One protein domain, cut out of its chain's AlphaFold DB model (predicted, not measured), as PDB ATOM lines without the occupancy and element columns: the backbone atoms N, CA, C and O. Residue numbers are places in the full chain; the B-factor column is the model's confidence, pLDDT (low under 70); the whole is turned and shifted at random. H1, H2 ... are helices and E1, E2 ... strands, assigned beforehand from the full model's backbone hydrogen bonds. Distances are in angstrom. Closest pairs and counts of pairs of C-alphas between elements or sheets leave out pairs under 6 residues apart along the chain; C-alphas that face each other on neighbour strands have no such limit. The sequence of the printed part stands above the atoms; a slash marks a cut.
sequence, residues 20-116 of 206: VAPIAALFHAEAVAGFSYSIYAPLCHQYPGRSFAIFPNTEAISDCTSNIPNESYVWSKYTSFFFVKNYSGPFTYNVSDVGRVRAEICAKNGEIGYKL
ATOM      1  N   VAL A  20     206.512 127.408  77.989       97.31
ATOM      2  CA  VAL A  20     206.659 126.296  77.038       97.31
ATOM      3  C   VAL A  20     205.322 125.962  76.379       97.31
ATOM      4  O   VAL A  20     205.290 125.743  75.174       97.31
ATOM      5  N   ALA A  21     204.215 125.984  77.127       95.31
ATOM      6  CA  ALA A  21     202.896 125.648  76.589       95.31
ATOM      7  C   ALA A  21     202.431 126.591  75.455       95.31
ATOM      8  O   ALA A  21     202.165 126.092  74.357       95.31
ATOM      9  N   PRO A  22     202.362 127.927  75.647       96.12
ATOM     10  CA  PRO A  22     201.971 128.833  74.570       96.12
ATOM     11  C   PRO A  22     203.006 128.892  73.443       96.12
ATOM     12  O   PRO A  22     202.614 128.967  72.285       96.12
ATOM     13  N   ILE A  23     204.309 128.787  73.735       96.31
ATOM     14  CA  ILE A  23     205.351 128.767  72.695       96.31
ATOM     15  C   ILE A  23     205.222 127.513  71.822       96.31
ATOM     16  O   ILE A  23     205.217 127.609  70.600       96.31
ATOM     17  N   ALA A  24     205.050 126.331  72.414       97.19
ATOM     18  CA  ALA A  24     204.823 125.105  71.654       97.19
ATOM     19  C   ALA A  24     203.543 125.187  70.807       97.19
ATOM     20  O   ALA A  24     203.524 124.724  69.668       97.19
ATOM     21  N   ALA A  25     202.489 125.811  71.340       95.50
ATOM     22  CA  ALA A  25     201.242 126.018  70.618       95.50
ATOM     23  C   ALA A  25     201.412 126.948  69.399       95.50
ATOM     24  O   ALA A  25     200.854 126.649  68.342       95.50
ATOM     25  N   LEU A  26     202.231 128.001  69.521       94.12
ATOM     26  CA  LEU A  26     202.608 128.904  68.424       94.12
ATOM     27  C   LEU A  26     203.332 128.182  67.285       94.12
ATOM     28  O   LEU A  26     203.058 128.442  66.120       94.12
ATOM     29  N   PHE A  27     204.223 127.246  67.615       95.50
ATOM     30  CA  PHE A  27     204.950 126.436  66.631       95.50
ATOM     31  C   PHE A  27     204.183 125.183  66.180       95.50
ATOM     32  O   PHE A  27     204.767 124.294  65.564       95.50
ATOM     33  N   HIS A  28     202.888 125.079  66.500       94.12
ATOM     34  CA  HIS A  28     202.041 123.927  66.171       94.12
ATOM     35  C   HIS A  28     202.558 122.577  66.715       94.12
ATOM     36  O   HIS A  28     202.162 121.513  66.240       94.12
ATOM     37  N   ALA A  29     203.396 122.588  67.754       96.50
ATOM     38  CA  ALA A  29     203.879 121.392  68.438       96.50
ATOM     39  C   ALA A  29     202.826 120.890  69.443       96.50
ATOM     40  O   ALA A  29     202.990 120.995  70.660       96.50
ATOM     41  N   GLU A  30     201.710 120.363  68.932       93.81
ATOM     42  CA  GLU A  30     200.493 120.110  69.718       93.81
ATOM     43  C   GLU A  30     200.698 119.150  70.896       93.81
ATOM     44  O   GLU A  30     200.179 119.402  71.983       93.81
ATOM     45  N   ALA A  31     201.495 118.094  70.711       94.06
ATOM     46  CA  ALA A  31     201.805 117.139  71.774       94.06
ATOM     47  C   ALA A  31     202.574 117.796  72.934       94.06
ATOM     48  O   ALA A  31     202.265 117.555  74.100       94.06
ATOM     49  N   VAL A  32     203.538 118.668  72.618       95.94
ATOM     50  CA  VAL A  32     204.322 119.404  73.620       95.94
ATOM     51  C   VAL A  32     203.435 120.424  74.326       95.94
ATOM     52  O   VAL A  32     203.430 120.477  75.552       95.94
ATOM     53  N   ALA A  33     202.621 121.172  73.576       95.12
ATOM     54  CA  ALA A  33     201.668 122.117  74.146       95.12
ATOM     55  C   ALA A  33     200.698 121.417  75.113       95.12
ATOM     56  O   ALA A  33     200.563 121.840  76.260       95.12
ATOM     57  N   GLY A  34     200.077 120.311  74.692       93.00
ATOM     58  CA  GLY A  34     199.157 119.527  75.518       93.00
ATOM     59  C   GLY A  34     199.802 118.946  76.761       93.00
ATOM     60  O   GLY A  34     199.245 119.094  77.852       93.00
ATOM     61  N   PHE A  35     200.997 118.372  76.639       93.56
ATOM     62  CA  PHE A  35     201.753 117.902  77.795       93.56
ATOM     63  C   PHE A  35     202.060 119.047  78.770       93.56
ATOM     64  O   PHE A  35     201.785 118.935  79.966       93.56
ATOM     65  N   SER A  36     202.559 120.179  78.266       94.12
ATOM     66  CA  SER A  36     202.893 121.338  79.092       94.12
ATOM     67  C   SER A  36     201.663 121.949  79.763       94.12
ATOM     68  O   SER A  36     201.702 122.195  80.961       94.12
ATOM     69  N   TYR A  37     200.531 122.133  79.080       93.06
ATOM     70  CA  TYR A  37     199.308 122.580  79.762       93.06
ATOM     71  C   TYR A  37     198.837 121.570  80.820       93.06
ATOM     72  O   TYR A  37     198.361 121.969  81.885       93.06
ATOM     73  N   SER A  38     198.999 120.273  80.557       90.19
ATOM     74  CA  SER A  38     198.552 119.192  81.440       90.19
ATOM     75  C   SER A  38     199.399 119.022  82.698       90.19
ATOM     76  O   SER A  38     198.862 118.612  83.722       90.19
ATOM     77  N   ILE A  39     200.695 119.337  82.677       91.50
ATOM     78  CA  ILE A  39     201.532 119.208  83.880       91.50
ATOM     79  C   ILE A  39     201.301 120.356  84.878       91.50
ATOM     80  O   ILE A  39     201.406 120.153  86.083       91.50
ATOM     81  N   TYR A  40     200.915 121.546  84.398       91.69
ATOM     82  CA  TYR A  40     200.578 122.699  85.253       91.69
ATOM     83  C   TYR A  40     199.149 122.671  85.798       91.69
ATOM     84  O   TYR A  40     198.818 123.381  86.745       91.69
ATOM     85  N   ALA A  41     198.297 121.837  85.220       86.81
ATOM     86  CA  ALA A  41     196.893 121.708  85.568       86.81
ATOM     87  C   ALA A  41     196.581 121.384  87.046       86.81
ATOM     88  O   ALA A  41     195.604 121.925  87.561       86.81
ATOM     89  N   PRO A  42     197.343 120.523  87.752       87.12
ATOM     90  CA  PRO A  42     197.130 120.294  89.184       87.12
ATOM     91  C   PRO A  42     197.592 121.469  90.052       87.12
ATOM     92  O   PRO A  42     197.152 121.604  91.189       87.12
ATOM     93  N   LEU A  43     198.496 122.302  89.526       88.06
ATOM     94  CA  LEU A  43     199.102 123.424  90.241       88.06
ATOM     95  C   LEU A  43     198.299 124.719  90.078       88.06
ATOM     96  O   LEU A  43     198.388 125.606  90.919       88.06
ATOM     97  N   CYS A  44     197.523 124.829  88.997       88.62
ATOM     98  CA  CYS A  44     196.771 126.022  88.649       88.62
ATOM     99  C   CYS A  44     195.396 125.673  88.071       88.62
ATOM    100  O   CYS A  44     195.258 124.850  87.169       88.62
ATOM    101  N   HIS A  45     194.374 126.418  88.486       81.31
ATOM    102  CA  HIS A  45     193.019 126.310  87.942       81.31
ATOM    103  C   HIS A  45     192.840 126.893  86.521       81.31
ATOM    104  O   HIS A  45     191.730 126.853  85.995       81.31
ATOM    105  N   GLN A  46     193.902 127.432  85.906       82.62
ATOM    106  CA  GLN A  46     194.031 127.792  84.480       82.62
ATOM    107  C   GLN A  46     192.829 128.536  83.862       82.62
ATOM    108  O   GLN A  46     192.528 128.364  82.684       82.62
ATOM    109  N   TYR A  47     192.142 129.384  84.625       90.81
ATOM    110  CA  TYR A  47     190.925 130.040  84.150       90.81
ATOM    111  C   TYR A  47     191.234 131.186  83.156       90.81
ATOM    112  O   TYR A  47     192.067 132.036  83.496       90.81
ATOM    113  N   PRO A  48     190.576 131.267  81.975       91.62
ATOM    114  CA  PRO A  48     190.893 132.251  80.929       91.62
ATOM    115  C   PRO A  48     190.906 133.700  81.416       91.62
ATOM    116  O   PRO A  48     191.905 134.395  81.249       91.62
ATOM    117  N   GLY A  49     189.854 134.128  82.122       91.75
ATOM    118  CA  GLY A  49     189.721 135.509  82.607       91.75
ATOM    119  C   GLY A  49     190.657 135.898  83.750       91.75
ATOM    120  O   GLY A  49     190.542 136.985  84.312       91.75
ATOM    121  N   ARG A  50     191.569 135.004  84.143       92.69
ATOM    122  CA  ARG A  50     192.593 135.249  85.165       92.69
ATOM    123  C   ARG A  50     194.008 135.014  84.636       92.69
ATOM    124  O   ARG A  50     194.935 134.947  85.438       92.69
ATOM    125  N   SER A  51     194.188 134.818  83.331       95.19
ATOM    126  CA  SER A  51     195.478 134.477  82.730       95.19
ATOM    127  C   SER A  51     195.852 135.435  81.602       95.19
ATOM    128  O   SER A  51     194.996 136.068  80.980       95.19
ATOM    129  N   PHE A  52     197.154 135.527  81.354       96.69
ATOM    130  CA  PHE A  52     197.710 136.209  80.195       96.69
ATOM    131  C   PHE A  52     197.800 135.249  79.007       96.69
ATOM    132  O   PHE A  52     197.813 134.030  79.181       96.69
ATOM    133  N   ALA A  53     197.912 135.798  77.806       96.75
ATOM    134  CA  ALA A  53     198.177 135.068  76.580       96.75
ATOM    135  C   ALA A  53     199.250 135.771  75.745       96.75
ATOM    136  O   ALA A  53     199.414 136.990  75.831       96.75
ATOM    137  N   ILE A  54     199.976 134.981  74.954       96.50
ATOM    138  CA  ILE A  54     200.908 135.461  73.935       96.50
ATOM    139  C   ILE A  54     200.127 135.625  72.633       96.50
ATOM    140  O   ILE A  54     199.575 134.648  72.121       96.50
ATOM    141  N   PHE A  55     200.106 136.845  72.110       95.00
ATOM    142  CA  PHE A  55     199.490 137.193  70.836       95.00
ATOM    143  C   PHE A  55     200.601 137.352  69.785       95.00
ATOM    144  O   PHE A  55     201.347 138.328  69.843       95.00
ATOM    145  N   PRO A  56     200.765 136.403  68.843       90.38
ATOM    146  CA  PRO A  56     201.885 136.413  67.903       90.38
ATOM    147  C   PRO A  56     201.844 137.586  66.928       90.38
ATOM    148  O   PRO A  56     202.889 138.117  66.584       90.38
ATOM    149  N   ASN A  57     200.650 138.012  66.510       88.12
ATOM    150  CA  ASN A  57     200.504 139.072  65.511       88.12
ATOM    151  C   ASN A  57     200.926 140.451  66.040       88.12
ATOM    152  O   ASN A  57     201.346 141.298  65.260       88.12
ATOM    153  N   THR A  58     200.802 140.675  67.349       86.31
ATOM    154  CA  THR A  58     201.147 141.939  68.019       86.31
ATOM    155  C   THR A  58     202.395 141.842  68.885       86.31
ATOM    156  O   THR A  58     202.776 142.828  69.512       86.31
ATOM    157  N   GLU A  59     203.011 140.657  68.956       84.69
ATOM    158  CA  GLU A  59     204.132 140.334  69.848       84.69
ATOM    159  C   GLU A  59     203.862 140.702  71.323       84.69
ATOM    160  O   GLU A  59     204.774 140.923  72.122       84.69
ATOM    161  N   ALA A  60     202.585 140.758  71.706       89.81
ATOM    162  CA  ALA A  60     202.151 141.245  73.001       89.81
ATOM    163  C   ALA A  60     201.826 140.092  73.956       89.81
ATOM    164  O   ALA A  60     201.157 139.119  73.601       89.81
ATOM    165  N   ILE A  61     202.229 140.249  75.219       94.69
ATOM    166  CA  ILE A  61     201.688 139.466  76.332       94.69
ATOM    167  C   ILE A  61     200.625 140.322  77.009       94.69
ATOM    168  O   ILE A  61     200.932 141.368  77.579       94.69
ATOM    169  N   SER A  62     199.366 139.898  76.938       94.88
ATOM    170  CA  SER A  62     198.243 140.654  77.503       94.88
ATOM    171  C   SER A  62     197.137 139.733  78.016       94.88
ATOM    172  O   SER A  62     197.251 138.513  77.927       94.88
ATOM    173  N   ASP A  63     196.082 140.297  78.605       95.06
ATOM    174  CA  ASP A  63     194.966 139.518  79.154       95.06
ATOM    175  C   ASP A  63     194.347 138.605  78.093       95.06
ATOM    176  O   ASP A  63     194.057 139.049  76.983       95.06
ATOM    177  N   CYS A  64     194.135 137.330  78.428       93.94
ATOM    178  CA  CYS A  64     193.578 136.368  77.478       93.94
ATOM    179  C   CYS A  64     192.132 136.721  77.095       93.94
ATOM    180  O   CYS A  64     191.730 136.553  75.950       93.94
ATOM    181  N   THR A  65     191.362 137.280  78.028       93.25
ATOM    182  CA  THR A  65     189.997 137.754  77.776       93.25
ATOM    183  C   THR A  65     189.887 139.236  78.100       93.25
ATOM    184  O   THR A  65     190.612 139.745  78.954       93.25
ATOM    185  N   SER A  66     188.956 139.929  77.456       87.50
ATOM    186  CA  SER A  66     188.563 141.281  77.830       87.50
ATOM    187  C   SER A  66     187.603 141.274  79.025       87.50
ATOM    188  O   SER A  66     187.081 140.235  79.436       87.50
ATOM    189  N   ASN A  67     187.390 142.460  79.600       80.12
ATOM    190  CA  ASN A  67     186.427 142.670  80.683       80.12
ATOM    191  C   ASN A  67     184.997 142.910  80.162       80.12
ATOM    192  O   ASN A  67     184.076 143.052  80.965       80.12
ATOM    193  N   ILE A  68     184.809 142.974  78.839       80.50
ATOM    194  CA  ILE A  68     183.505 143.165  78.205       80.50
ATOM    195  C   ILE A  68     182.926 141.777  77.889       80.50
ATOM    196  O   ILE A  68     183.575 140.985  77.200       80.50
ATOM    197  N   PRO A  69     181.717 141.447  78.379       79.38
ATOM    198  CA  PRO A  69     181.092 140.159  78.098       79.38
ATOM    199  C   PRO A  69     180.964 139.897  76.593       79.38
ATOM    200  O   PRO A  69     180.579 140.789  75.840       79.38
ATOM    201  N   ASN A  70     181.234 138.659  76.168       82.00
ATOM    202  CA  ASN A  70     181.087 138.179  74.785       82.00
ATOM    203  C   ASN A  70     181.973 138.852  73.722       82.00
ATOM    204  O   ASN A  70     181.845 138.527  72.545       82.00
ATOM    205  N   GLU A  71     182.889 139.745  74.098       88.06
ATOM    206  CA  GLU A  71     183.861 140.324  73.161       88.06
ATOM    207  C   GLU A  71     185.033 139.366  72.893       88.06
ATOM    208  O   GLU A  71     185.646 139.385  71.826       88.06
ATOM    209  N   SER A  72     185.334 138.491  73.856       92.44
ATOM    210  CA  SER A  72     186.358 137.460  73.705       92.44
ATOM    211  C   SER A  72     185.738 136.111  73.371       92.44
ATOM    212  O   SER A  72     184.725 135.734  73.954       92.44
ATOM    213  N   TYR A  73     186.380 135.343  72.496       94.56
ATOM    214  CA  TYR A  73     186.040 133.947  72.230       94.56
ATOM    215  C   TYR A  73     187.144 133.054  72.789       94.56
ATOM    216  O   TYR A  73     188.318 133.376  72.648       94.56
ATOM    217  N   VAL A  74     186.808 131.942  73.435       94.56
ATOM    218  CA  VAL A  74     187.812 131.023  73.999       94.56
ATOM    219  C   VAL A  74     187.488 129.595  73.609       94.56
ATOM    220  O   VAL A  74     186.314 129.257  73.461       94.56
ATOM    221  N   TRP A  75     188.508 128.760  73.427       93.31
ATOM    222  CA  TRP A  75     188.308 127.345  73.132       93.31
ATOM    223  C   TRP A  75     189.357 126.434  73.764       93.31
ATOM    224  O   TRP A  75     190.541 126.767  73.863       93.31
ATOM    225  N   SER A  76     188.898 125.263  74.200       91.88
ATOM    226  CA  SER A  76     189.757 124.164  74.637       91.88
ATOM    227  C   SER A  76     190.249 123.376  73.428       91.88
ATOM    228  O   SER A  76     189.446 122.917  72.615       91.88
ATOM    229  N   LYS A  77     191.565 123.192  73.329       91.25
ATOM    230  CA  LYS A  77     192.206 122.379  72.287       91.25
ATOM    231  C   LYS A  77     193.115 121.302  72.865       91.25
ATOM    232  O   LYS A  77     193.125 120.190  72.354       91.25
ATOM    233  N   TYR A  78     193.894 121.630  73.894       88.62
ATOM    234  CA  TYR A  78     195.056 120.817  74.255       88.62
ATOM    235  C   TYR A  78     194.845 119.912  75.464       88.62
ATOM    236  O   TYR A  78     195.454 118.846  75.525       88.62
ATOM    237  N   THR A  79     194.025 120.315  76.439       81.56
ATOM    238  CA  THR A  79     193.803 119.499  77.637       81.56
ATOM    239  C   THR A  79     192.402 118.905  77.666       81.56
ATOM    240  O   THR A  79     191.408 119.617  77.557       81.56
ATOM    241  N   SER A  80     192.326 117.588  77.875       70.94
ATOM    242  CA  SER A  80     191.085 116.882  78.202       70.94
ATOM    243  C   SER A  80     191.324 115.981  79.414       70.94
ATOM    244  O   SER A  80     192.020 114.972  79.321       70.94
ATOM    245  N   PHE A  81     190.762 116.354  80.561       70.50
ATOM    246  CA  PHE A  81     190.777 115.560  81.792       70.50
ATOM    247  C   PHE A  81     189.352 115.344  82.288       70.50
ATOM    248  O   PHE A  81     188.469 116.139  81.986       70.50
ATOM    249  N   PHE A  82     189.152 114.329  83.130       68.12
ATOM    250  CA  PHE A  82     187.838 113.979  83.680       68.12
ATOM    251  C   PHE A  82     187.118 115.150  84.385       68.12
ATOM    252  O   PHE A  82     185.902 115.273  84.291       68.12
ATOM    253  N   PHE A  83     187.860 116.046  85.048       71.00
ATOM    254  CA  PHE A  83     187.309 117.217  85.752       71.00
ATOM    255  C   PHE A  83     187.352 118.523  84.940       71.00
ATOM    256  O   PHE A  83     186.979 119.579  85.452       71.00
ATOM    257  N   VAL A  84     187.824 118.473  83.691       74.25
ATOM    258  CA  VAL A  84     187.956 119.640  82.814       74.25
ATOM    259  C   VAL A  84     186.858 119.592  81.769       74.25
ATOM    260  O   VAL A  84     186.761 118.650  80.987       74.25
ATOM    261  N   LYS A  85     186.041 120.638  81.737       79.69
ATOM    262  CA  LYS A  85     185.006 120.809  80.729       79.69
ATOM    263  C   LYS A  85     185.617 121.476  79.501       79.69
ATOM    264  O   LYS A  85     186.106 122.605  79.582       79.69
ATOM    265  N   ASN A  86     185.535 120.799  78.357       85.44
ATOM    266  CA  ASN A  86     185.800 121.436  77.073       85.44
ATOM    267  C   ASN A  86     184.779 122.553  76.856       85.44
ATOM    268  O   ASN A  86     183.572 122.351  77.007       85.44
ATOM    269  N   TYR A  87     185.277 123.735  76.524       87.38
ATOM    270  CA  TYR A  87     184.450 124.902  76.283       87.38
ATOM    271  C   TYR A  87     184.986 125.622  75.061       87.38
ATOM    272  O   TYR A  87     186.176 125.913  75.028       87.38
ATOM    273  N   SER A  88     184.105 125.903  74.104       92.19
ATOM    274  CA  SER A  88     184.393 126.681  72.903       92.19
ATOM    275  C   SER A  88     183.229 127.634  72.686       92.19
ATOM    276  O   SER A  88     182.119 127.180  72.415       92.19
ATOM    277  N   GLY A  89     183.444 128.932  72.874       91.75
ATOM    278  CA  GLY A  89     182.339 129.882  72.928       91.75
ATOM    279  C   GLY A  89     182.747 131.312  73.271       91.75
ATOM    280  O   GLY A  89     183.907 131.561  73.621       91.75
ATOM    281  N   PRO A  90     181.782 132.248  73.212       91.38
ATOM    282  CA  PRO A  90     181.972 133.595  73.723       91.38
ATOM    283  C   PRO A  90     182.203 133.532  75.234       91.38
ATOM    284  O   PRO A  90     181.457 132.897  75.973       91.38
ATOM    285  N   PHE A  91     183.256 134.182  75.709       90.75
ATOM    286  CA  PHE A  91     183.623 134.152  77.111       90.75
ATOM    287  C   PHE A  91     182.767 135.126  77.919       90.75
ATOM    288  O   PHE A  91     182.706 136.326  77.644       90.75
ATOM    289  N   THR A  92     182.154 134.596  78.971       88.31
ATOM    290  CA  THR A  92     181.560 135.373  80.053       88.31
ATOM    291  C   THR A  92     182.139 134.868  81.364       88.31
ATOM    292  O   THR A  92     182.223 133.661  81.596       88.31
ATOM    293  N   TYR A  93     182.558 135.795  82.221       85.00
ATOM    294  CA  TYR A  93     183.130 135.438  83.509       85.00
ATOM    295  C   TYR A  93     182.096 134.730  84.397       85.00
ATOM    296  O   TYR A  93     181.011 135.256  84.638       85.00
ATOM    297  N   ASN A  94     182.468 133.575  84.949       86.50
ATOM    298  CA  ASN A  94     181.677 132.840  85.927       86.50
ATOM    299  C   ASN A  94     182.592 132.118  86.929       86.50
ATOM    300  O   ASN A  94     183.485 131.358  86.552       86.50
ATOM    301  N   VAL A  95     182.348 132.337  88.224       81.62
ATOM    302  CA  VAL A  95     183.133 131.735  89.312       81.62
ATOM    303  C   VAL A  95     183.022 130.207  89.309       81.62
ATOM    304  O   VAL A  95     184.008 129.535  89.601       81.62
ATOM    305  N   SER A  96     181.873 129.638  88.920       85.19
ATOM    306  CA  SER A  96     181.680 128.179  88.893       85.19
ATOM    307  C   SER A  96     182.544 127.461  87.856       85.19
ATOM    308  O   SER A  96     182.702 126.242  87.932       85.19
ATOM    309  N   ASP A  97     183.078 128.204  86.886       85.56
ATOM    310  CA  ASP A  97     183.904 127.677  85.803       85.56
ATOM    311  C   ASP A  97     185.401 127.730  86.129       85.56
ATOM    312  O   ASP A  97     186.212 127.115  85.431       85.56
ATOM    313  N   VAL A  98     185.787 128.405  87.219       83.94
ATOM    314  CA  VAL A  98     187.175 128.459  87.689       83.94
ATOM    315  C   VAL A  98     187.640 127.044  88.046       83.94
ATOM    316  O   VAL A  98     187.060 126.377  88.897       83.94
ATOM    317  N   GLY A  99     188.689 126.569  87.371       79.94
ATOM    318  CA  GLY A  99     189.224 125.217  87.553       79.94
ATOM    319  C   GLY A  99     188.524 124.128  86.742       79.94
ATOM    320  O   GLY A  99     189.052 123.021  86.671       79.94
ATOM    321  N   ARG A 100     187.392 124.434  86.098       84.12
ATOM    322  CA  ARG A 100     186.657 123.508  85.219       84.12
ATOM    323  C   ARG A 100     186.856 123.846  83.754       84.12
ATOM    324  O   ARG A 100     187.098 122.953  82.950       84.12
ATOM    325  N   VAL A 101     186.762 125.128  83.414       86.62
ATOM    326  CA  VAL A 101     187.007 125.633  82.067       86.62
ATOM    327  C   VAL A 101     188.437 126.123  81.997       86.62
ATOM    328  O   VAL A 101     188.826 127.064  82.691       86.62
ATOM    329  N   ARG A 102     189.215 125.471  81.137       86.00
ATOM    330  CA  ARG A 102     190.589 125.877  80.867       86.00
ATOM    331  C   ARG A 102     190.652 126.787  79.674       86.00
ATOM    332  O   ARG A 102     191.116 127.893  79.869       86.00
ATOM    333  N   ALA A 103     190.198 126.340  78.506       89.75
ATOM    334  CA  ALA A 103     190.320 127.047  77.232       89.75
ATOM    335  C   ALA A 103     191.723 127.658  77.029       89.75
ATOM    336  O   ALA A 103     192.065 128.734  77.528       89.75
ATOM    337  N   GLU A 104     192.606 126.906  76.376       93.56
ATOM    338  CA  GLU A 104     194.009 127.298  76.207       93.56
ATOM    339  C   GLU A 104     194.216 128.378  75.143       93.56
ATOM    340  O   GLU A 104     195.281 128.993  75.092       93.56
ATOM    341  N   ILE A 105     193.212 128.604  74.300       94.94
ATOM    342  CA  ILE A 105     193.267 129.572  73.213       94.94
ATOM    343  C   ILE A 105     192.165 130.607  73.427       94.94
ATOM    344  O   ILE A 105     191.036 130.267  73.797       94.94
ATOM    345  N   CYS A 106     192.508 131.868  73.197       94.81
ATOM    346  CA  CYS A 106     191.585 132.990  73.245       94.81
ATOM    347  C   CYS A 106     191.690 133.838  71.984       94.81
ATOM    348  O   CYS A 106     192.740 133.914  71.358       94.81
ATOM    349  N   ALA A 107     190.593 134.488  71.624       94.19
ATOM    350  CA  ALA A 107     190.540 135.493  70.585       94.19
ATOM    351  C   ALA A 107     189.884 136.758  71.125       94.19
ATOM    352  O   ALA A 107     188.819 136.686  71.740       94.19
ATOM    353  N   LYS A 108     190.501 137.909  70.867       89.25
ATOM    354  CA  LYS A 108     189.941 139.235  71.152       89.25
ATOM    355  C   LYS A 108     190.371 140.195  70.047       89.25
ATOM    356  O   LYS A 108     191.498 140.102  69.573       89.25
ATOM    357  N   ASN A 109     189.484 141.090  69.614       84.44
ATOM    358  CA  ASN A 109     189.768 142.080  68.561       84.44
ATOM    359  C   ASN A 109     190.340 141.487  67.253       84.44
ATOM    360  O   ASN A 109     191.147 142.119  66.582       84.44
ATOM    361  N   GLY A 110     189.943 140.262  66.893       83.75
ATOM    362  CA  GLY A 110     190.462 139.564  65.708       83.75
ATOM    363  C   GLY A 110     191.857 138.945  65.877       83.75
ATOM    364  O   GLY A 110     192.357 138.318  64.946       83.75
ATOM    365  N   GLU A 111     192.474 139.056  67.055       90.31
ATOM    366  CA  GLU A 111     193.765 138.446  67.368       90.31
ATOM    367  C   GLU A 111     193.578 137.149  68.148       90.31
ATOM    368  O   GLU A 111     192.846 137.115  69.136       90.31
ATOM    369  N   ILE A 112     194.277 136.094  67.729       94.25
ATOM    370  CA  ILE A 112     194.326 134.813  68.439       94.25
ATOM    371  C   ILE A 112     195.540 134.823  69.363       94.25
ATOM    372  O   ILE A 112     196.651 135.101  68.921       94.25
ATOM    373  N   GLY A 113     195.334 134.494  70.631       96.00
ATOM    374  CA  GLY A 113     196.368 134.372  71.646       96.00
ATOM    375  C   GLY A 113     196.396 132.983  72.273       96.00
ATOM    376  O   GLY A 113     195.365 132.330  72.451       96.00
ATOM    377  N   TYR A 114     197.595 132.548  72.651       96.50
ATOM    378  CA  TYR A 114     197.818 131.303  73.382       96.50
ATOM    379  C   TYR A 114     198.091 131.613  74.844       96.50
ATOM    380  O   TYR A 114     199.043 132.319  75.181       96.50
ATOM    381  N   LYS A 115     197.230 131.105  75.716       96.00
ATOM    382  CA  LYS A 115     197.256 131.393  77.146       96.00
ATOM    383  C   LYS A 115     198.528 130.848  77.804       96.00
ATOM    384  O   LYS A 115     199.036 129.798  77.431       96.00
ATOM    385  N   LEU A 116     199.036 131.514  78.834       97.00
ATOM    386  CA  LEU A 116     200.093 130.936  79.663       97.00
ATOM    387  C   LEU A 116     199.613 129.637  80.331       97.00
ATOM    388  O   LEU A 116     198.420 129.442  80.583       97.00
TER     389      LEU A 116
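Overview. This is residues 20 to 116 of the 206 residues of the protein "DUF2085 domain-containing protein" of Euryarchaeota archaeon (UniProt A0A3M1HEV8). A strongly twisted wall of six short strands has a helical hairpin over part of one face: H1 packs on the sheet over E6, and H2 packs on H1, away from the strands. Long loops join H2 to E1, E3 to E4 and E4 to E5. The printed part has 97 residues, with two named helices followed by six named strands; the sheet's order is E2, E1, E6, E5, E3, E4, all antiparallel. The class is mixed, helices and strands, though under half of the residues are in named elements. The whole is compact, with a radius of gyration of the C-alphas of 12.1 A and spans of 31 by 30 by 19 A.

Arrangement. H1, residues 20 to 26, and H2, residues 30 to 40, form a helical hairpin. They touch, the C-alphas of Ala 21 and Ala 33 being closest at 4.5 A, with a shallow tilt of 32 degrees, opposite ways. Every O i to N i+4 pair is within hydrogen-bond range in H1, and 6 of 7 are in H2. E1, residues 52 to 55, and the edge strand E2, residues 60 to 63, form a hairpin with N 53 and O 62 at 2.8 A. E3, residues 73 to 75, and the other edge strand E4, residues 88 to 90, form a hairpin with N 74 and O 89 at 2.9 A. E5, residues 105 to 108, is the antiparallel neighbour of E3, with N 107 and O 73 at 2.7 A. E6, residues 111 to 115, forms a hairpin with E5, with N 113 and O 106 at 2.8 A. E6 is also the neighbour of E1, with N 54 and O 114 at 2.8 A; its pairing is staggered, with E5 over residues 111 to 114 and with E1 over residues 114 to 115. H1 is on the sheet at a height of 8.6 A, over E6, and runs along the strands, at 16 degrees to E6 on the local plane. The closest C-alphas of H1 and E6 are those of Pro 22 and Tyr 114, 5.0 A apart. H2 is not on the sheet.

Along the chain. H1 begins at C-alpha 20, (206.659, 126.296, 77.038), and is 9.9 A long. H2 is 15.7 A long and ends at C-alpha 40, (200.578, 122.699, 85.253). E1 and E2 are each 9.6 A long, E3 is 7.0 A and E4 is 7.4 A. E5 is 10.4 A long, and E6, 12.6 A long, ends at C-alpha 115, (197.256, 131.393, 77.146).

Size, cuts and confidence. The C-alphas farthest apart are those of Thr 58 and Phe 82, at 34.7 A. The printed part has no cut. The links H2 to E1, E3 to E4 and E4 to E5 are long. The mean pLDDT of the printed part is 89.5, and residue 82 alone is under 70.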